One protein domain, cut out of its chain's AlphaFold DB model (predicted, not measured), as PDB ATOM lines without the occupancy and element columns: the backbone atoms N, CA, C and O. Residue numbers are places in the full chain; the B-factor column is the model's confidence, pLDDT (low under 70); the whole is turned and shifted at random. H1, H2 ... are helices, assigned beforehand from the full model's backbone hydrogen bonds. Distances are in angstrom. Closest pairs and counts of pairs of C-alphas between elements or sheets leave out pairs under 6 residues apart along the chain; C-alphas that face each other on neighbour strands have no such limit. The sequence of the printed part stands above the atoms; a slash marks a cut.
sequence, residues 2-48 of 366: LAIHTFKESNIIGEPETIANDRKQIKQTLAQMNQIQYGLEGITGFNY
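AT A GLANCE: This is residues 2 to 48 of the 366 residues of the protein "MscS Mechanosensitive ion channel" of Candidatus Magnetoglobus multicellularis str. Araruama (UniProt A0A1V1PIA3). One longer helix, H2, runs much of the length of a narrow model, with a short helix, H1, set crosswise on its residues 26 to 30. The link between them runs to the far end of H2, where residues 15 to 20 stick out, and an unnamed tail, residues 33 to 48, loops beyond the other end. The printed part has 47 residues with two named helices, H1 then H2, and no named strand; its class is all helix, though helices hold just 22 residues, under half. It is only just loose, close to compact, with a radius of gyration of the C-alphas of 11.7 A, and spans 36 by 18 by 12 A.

HOW THE PARTS SIT: H2, residues 19 to 32, touches H1, residues 2 to 9, with residues 26 to 30 alone; the closest C-alphas, those of Thr 6 and Ile 26, are 6.4 A apart. Their lines stand at 73 degrees, only just about perpendicular. In both helices every O i to N i+4 pair is within hydrogen-bond range.

IN THESE COORDINATES: H2 is 20.1 A long and ends at C-alpha 32 (109.406, 52.521, 84.049). H1 is 10.6 A long and begins at C-alpha 2 (97.095, 52.124, 87.573).

THE WHOLE: The farthest C-alphas, of Glu 17 and Gly 45, are 35.8 A apart. The link from H1 to H2 is short, the printed part has no cut, and no printed residue is under 70 in pLDDT.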
ATOM      1  N   LEU A   2      95.848  52.688  88.127       84.62
ATOM      2  CA  LEU A   2      97.095  52.124  87.573       84.62
ATOM      3  C   LEU A   2      96.886  51.333  86.269       84.62
ATOM      4  O   LEU A   2      97.419  51.730  85.246       84.62
ATOM      5  N   ALA A   3      96.038  50.298  86.267       85.44
ATOM      6  CA  ALA A   3      95.807  49.471  85.074       85.44
ATOM      7  C   ALA A   3      95.328  50.272  83.846       85.44
ATOM      8  O   ALA A   3      95.824  50.074  82.744       85.44
ATOM      9  N   ILE A   4      94.402  51.217  84.044       86.06
ATOM     10  CA  ILE A   4      93.876  52.069  82.964       86.06
ATOM     11  C   ILE A   4      94.979  52.969  82.403       86.06
ATOM     12  O   ILE A   4      95.081  53.119  81.189       86.06
ATOM     13  N   HIS A   5      95.797  53.565  83.275       86.94
ATOM     14  CA  HIS A   5      96.934  54.374  82.850       86.94
ATOM     15  C   HIS A   5      97.943  53.527  82.077       86.94
ATOM     16  O   HIS A   5      98.332  53.894  80.977       86.94
ATOM     17  N   THR A   6      98.325  52.368  82.616       88.00
ATOM     18  CA  THR A   6      99.265  51.462  81.955       88.00
ATOM     19  C   THR A   6      98.774  51.076  80.568       88.00
ATOM     20  O   THR A   6      99.549  51.186  79.634       88.00
ATOM     21  N   PHE A   7      97.498  50.712  80.404       89.06
ATOM     22  CA  PHE A   7      96.947  50.356  79.094       89.06
ATOM     23  C   PHE A   7      96.999  51.508  78.092       89.06
ATOM     24  O   PHE A   7      97.377  51.281  76.947       89.06
ATOM     25  N   LYS A   8      96.690  52.733  78.530       87.38
ATOM     26  CA  LYS A   8      96.782  53.926  77.680       87.38
ATOM     27  C   LYS A   8      98.212  54.210  77.225       87.38
ATOM     28  O   LYS A   8      98.421  54.455  76.046       87.38
ATOM     29  N   GLU A   9      99.178  54.137  78.135       88.44
ATOM     30  CA  GLU A   9     100.585  54.430  77.826       88.44
ATOM     31  C   GLU A   9     101.273  53.303  77.042       88.44
ATOM     32  O   GLU A   9     102.180  53.548  76.252       88.44
ATOM     33  N   SER A  10     100.840  52.053  77.236       85.19
ATOM     34  CA  SER A  10     101.485  50.885  76.628       85.19
ATOM     35  C   SER A  10     101.180  50.678  75.139       85.19
ATOM     36  O   SER A  10     101.768  49.776  74.557       85.19
ATOM     37  N   ASN A  11     100.314  51.496  74.515       84.12
ATOM     38  CA  ASN A  11      99.926  51.398  73.094       84.12
ATOM     39  C   ASN A  11      99.533  49.972  72.646       84.12
ATOM     40  O   ASN A  11      99.937  49.510  71.579       84.12
ATOM     41  N   ILE A  12      98.752  49.276  73.475       90.00
ATOM     42  CA  ILE A  12      98.308  47.897  73.219       90.00
ATOM     43  C   ILE A  12      97.199  47.831  72.168       90.00
ATOM     44  O   ILE A  12      96.390  48.753  72.052       90.00
ATOM     45  N   ILE A  13      97.137  46.712  71.445       88.31
ATOM     46  CA  ILE A  13      96.148  46.485  70.379       88.31
ATOM     47  C   ILE A  13      94.954  45.674  70.907       88.31
ATOM     48  O   ILE A  13      93.809  45.980  70.586       88.31
ATOM     49  N   GLY A  14      95.199  44.682  71.768       85.31
ATOM     50  CA  GLY A  14      94.150  43.877  72.399       85.31
ATOM     51  C   GLY A  14      93.593  42.748  71.525       85.31
ATOM     52  O   GLY A  14      92.488  42.273  71.786       85.31
ATOM     53  N   GLU A  15      94.339  42.298  70.513       90.75
ATOM     54  CA  GLU A  15      93.942  41.206  69.616       90.75
ATOM     55  C   GLU A  15      94.601  39.872  70.012       90.75
ATOM     56  O   GLU A  15      95.714  39.874  70.543       90.75
ATOM     57  N   PRO A  16      93.972  38.709  69.735       88.25
ATOM     58  CA  PRO A  16      94.516  37.397  70.103       88.25
ATOM     59  C   PRO A  16      95.949  37.148  69.617       88.25
ATOM     60  O   PRO A  16      96.744  36.524  70.321       88.25
ATOM     61  N   GLU A  17      96.289  37.668  68.438       90.50
ATOM     62  CA  GLU A  17      97.596  37.498  67.799       90.50
ATOM     63  C   GLU A  17      98.686  38.386  68.423       90.50
ATOM     64  O   GLU A  17      99.872  38.058  68.366       90.50
ATOM     65  N   THR A  18      98.302  39.485  69.081       90.69
ATOM     66  CA  THR A  18      99.222  40.495  69.626       90.69
ATOM     67  C   THR A  18      99.408  40.395  71.140       90.69
ATOM     68  O   THR A  18     100.316  41.029  71.681       90.69
ATOM     69  N   ILE A  19      98.663  39.514  71.829       91.69
ATOM     70  CA  ILE A  19      98.684  39.338  73.299       91.69
ATOM     71  C   ILE A  19     100.103  39.239  73.873       91.69
ATOM     72  O   ILE A  19     100.397  39.813  74.924       91.69
ATOM     73  N   ALA A  20     100.994  38.475  73.235       91.88
ATOM     74  CA  ALA A  20     102.358  38.297  73.734       91.88
ATOM     75  C   ALA A  20     103.159  39.610  73.702       91.88
ATOM     76  O   ALA A  20     103.890  39.917  74.648       91.88
ATOM     77  N   ASN A  21     102.992  40.395  72.635       91.94
ATOM     78  CA  ASN A  21     103.632  41.693  72.486       91.94
ATOM     79  C   ASN A  21     103.010  42.734  73.428       91.94
ATOM     80  O   ASN A  21     103.744  43.427  74.132       91.94
ATOM     81  N   ASP A  22     101.682  42.760  73.541       92.38
ATOM     82  CA  ASP A  22     100.957  43.652  74.449       92.38
ATOM     83  C   ASP A  22     101.388  43.433  75.908       92.38
ATOM     84  O   ASP A  22     101.710  44.376  76.632       92.38
ATOM     85  N   ARG A  23     101.506  42.172  76.348       91.81
ATOM     86  CA  ARG A  23     102.022  41.835  77.689       91.81
ATOM     87  C   ARG A  23     103.441  42.352  77.912       91.81
ATOM     88  O   ARG A  23     103.764  42.797  79.015       91.81
ATOM     89  N   LYS A  24     104.294  42.291  76.887       92.81
ATOM     90  CA  LYS A  24     105.666  42.806  76.956       92.81
ATOM     91  C   LYS A  24     105.672  44.329  77.103       92.81
ATOM     92  O   LYS A  24     106.389  44.831  77.965       92.81
ATOM     93  N   GLN A  25     104.847  45.038  76.335       92.56
ATOM     94  CA  GLN A  25     104.710  46.497  76.412       92.56
ATOM     95  C   GLN A  25     104.146  46.955  77.763       92.56
ATOM     96  O   GLN A  25     104.700  47.860  78.388       92.56
ATOM     97  N   ILE A  26     103.115  46.277  78.277       92.31
ATOM     98  CA  ILE A  26     102.565  46.523  79.621       92.31
ATOM     99  C   ILE A  26     103.656  46.353  80.681       92.31
ATOM    100  O   ILE A  26     103.845  47.229  81.524       92.31
ATOM    101  N   LYS A  27     104.415  45.249  80.628       90.31
ATOM    102  CA  LYS A  27     105.509  44.991  81.575       90.31
ATOM    103  C   LYS A  27     106.586  46.075  81.505       90.31
ATOM    104  O   LYS A  27     107.052  46.523  82.547       90.31
ATOM    105  N   GLN A  28     106.974  46.500  80.303       90.56
ATOM    106  CA  GLN A  28     107.955  47.572  80.111       90.56
ATOM    107  C   GLN A  28     107.457  48.906  80.677       90.56
ATOM    108  O   GLN A  28     108.208  49.586  81.365       90.56
ATOM    109  N   THR A  29     106.184  49.232  80.460       91.19
ATOM    110  CA  THR A  29     105.550  50.451  80.985       91.19
ATOM    111  C   THR A  29     105.514  50.447  82.514       91.19
ATOM    112  O   THR A  29     105.882  51.429  83.150       91.19
ATOM    113  N   LEU A  30     105.134  49.327  83.138       90.06
ATOM    114  CA  LEU A  30     105.164  49.195  84.602       90.06
ATOM    115  C   LEU A  30     106.592  49.285  85.157       90.06
ATOM    116  O   LEU A  30     106.801  49.907  86.194       90.06
ATOM    117  N   ALA A  31     107.577  48.720  84.456       89.19
ATOM    118  CA  ALA A  31     108.982  48.767  84.863       89.19
ATOM    119  C   ALA A  31     109.597  50.178  84.795       89.19
ATOM    120  O   ALA A  31     110.609  50.425  85.444       89.19
ATOM    121  N   GLN A  32     109.002  51.109  84.042       89.69
ATOM    122  CA  GLN A  32     109.406  52.521  84.049       89.69
ATOM    123  C   GLN A  32     108.965  53.249  85.327       89.69
ATOM    124  O   GLN A  32     109.590  54.230  85.720       89.69
ATOM    125  N   MET A  33     107.938  52.750  86.024       90.62
ATOM    126  CA  MET A  33     107.486  53.276  87.316       90.62
ATOM    127  C   MET A  33     108.365  52.726  88.447       90.62
ATOM    128  O   MET A  33     107.857  52.149  89.405       90.62
ATOM    129  N   ASN A  34     109.688  52.852  88.317       88.62
ATOM    130  CA  ASN A  34     110.652  52.196  89.207       88.62
ATOM    131  C   ASN A  34     111.014  53.001  90.474       88.62
ATOM    132  O   ASN A  34     111.789  52.567  91.329       88.62
ATOM    133  N   GLN A  35     110.499  54.225  90.569       83.56
ATOM    134  CA  GLN A  35     110.741  55.169  91.652       83.56
ATOM    135  C   GLN A  35     109.474  55.978  91.900       83.56
ATOM    136  O   GLN A  35     108.670  56.190  90.993       83.56
ATOM    137  N   ILE A  36     109.321  56.491  93.119       80.44
ATOM    138  CA  ILE A  36     108.105  57.204  93.518       80.44
ATOM    139  C   ILE A  36     107.801  58.440  92.665       80.44
ATOM    140  O   ILE A  36     106.640  58.735  92.413       80.44
ATOM    141  N   GLN A  37     108.837  59.116  92.160       78.94
ATOM    142  CA  GLN A  37     108.714  60.281  91.277       78.94
ATOM    143  C   GLN A  37     108.098  59.967  89.905       78.94
ATOM    144  O   GLN A  37     107.588  60.870  89.249       78.94
ATOM    145  N   TYR A  38     108.146  58.699  89.491       84.38
ATOM    146  CA  TYR A  38     107.489  58.168  88.293       84.38
ATOM    147  C   TYR A  38     106.226  57.370  88.646       84.38
ATOM    148  O   TYR A  38     105.597  56.771  87.776       84.38
ATOM    149  N   GLY A  39     105.884  57.312  89.934       85.50
ATOM    150  CA  GLY A  39     104.749  56.570  90.441       85.50
ATOM    151  C   GLY A  39     103.433  57.288  90.188       85.50
ATOM    152  O   GLY A  39     103.361  58.513  90.119       85.50
ATOM    153  N   LEU A  40     102.361  56.507  90.119       86.81
ATOM    154  CA  LEU A  40     101.010  57.039  89.981       86.81
ATOM    155  C   LEU A  40     100.319  57.121  91.326       86.81
ATOM    156  O   LEU A  40     100.195  56.114  92.030       86.81
ATOM    157  N   GLU A  41      99.808  58.296  91.659       82.75
ATOM    158  CA  GLU A  41      99.009  58.475  92.860       82.75
ATOM    159  C   GLU A  41      97.758  57.579  92.831       82.75
ATOM    160  O   GLU A  41      97.100  57.392  91.806       82.75
ATOM    161  N   GLY A  42      97.454  56.961  93.968       80.50
ATOM    162  CA  GLY A  42      96.266  56.141  94.155       80.50
ATOM    163  C   GLY A  42      95.750  56.249  95.584       80.50
ATOM    164  O   GLY A  42      96.313  56.959  96.409       80.50
ATOM    165  N   ILE A  43      94.693  55.498  95.897       73.56
ATOM    166  CA  ILE A  43      93.990  55.590  97.190       73.56
ATOM    167  C   ILE A  43      94.865  55.279  98.418       73.56
ATOM    168  O   ILE A  43      94.589  55.772  99.505       73.56
ATOM    169  N   THR A  44      95.915  54.469  98.258       74.31
ATOM    170  CA  THR A  44      96.864  54.089  99.322       74.31
ATOM    171  C   THR A  44      98.238  54.739  99.129       74.31
ATOM    172  O   THR A  44      99.251  54.222  99.599       74.31
ATOM    173  N   GLY A  45      98.289  55.862  98.410       76.88
ATOM    174  CA  GLY A  45      99.520  56.545  98.021       76.88
ATOM    175  C   GLY A  45     100.069  56.068  96.676       76.88
ATOM    176  O   GLY A  45      99.447  55.267  95.967       76.88
ATOM    177  N   PHE A  46     101.252  56.573  96.322       84.25
ATOM    178  CA  PHE A  46     101.890  56.335  95.027       84.25
ATOM    179  C   PHE A  46     102.107  54.848  94.727       84.25
ATOM    180  O   PHE A  46     102.497  54.052  95.582       84.25
ATOM    181  N   ASN A  47     101.821  54.464  93.490       88.69
ATOM    182  CA  ASN A  47     102.032  53.138  92.934       88.69
ATOM    183  C   ASN A  47     103.277  53.194  92.054       88.69
ATOM    184  O   ASN A  47     103.250  53.811  90.992       88.69
ATOM    185  N   TYR A  48     104.351  52.579  92.532       90.06
ATOM    186  CA  TYR A  48     105.623  52.396  91.842       90.06
ATOM    187  C   TYR A  48     106.245  51.092  92.347       90.06
ATOM    188  O   TYR A  48     105.875  50.614  93.422       90.06
TER     189      TYR A  48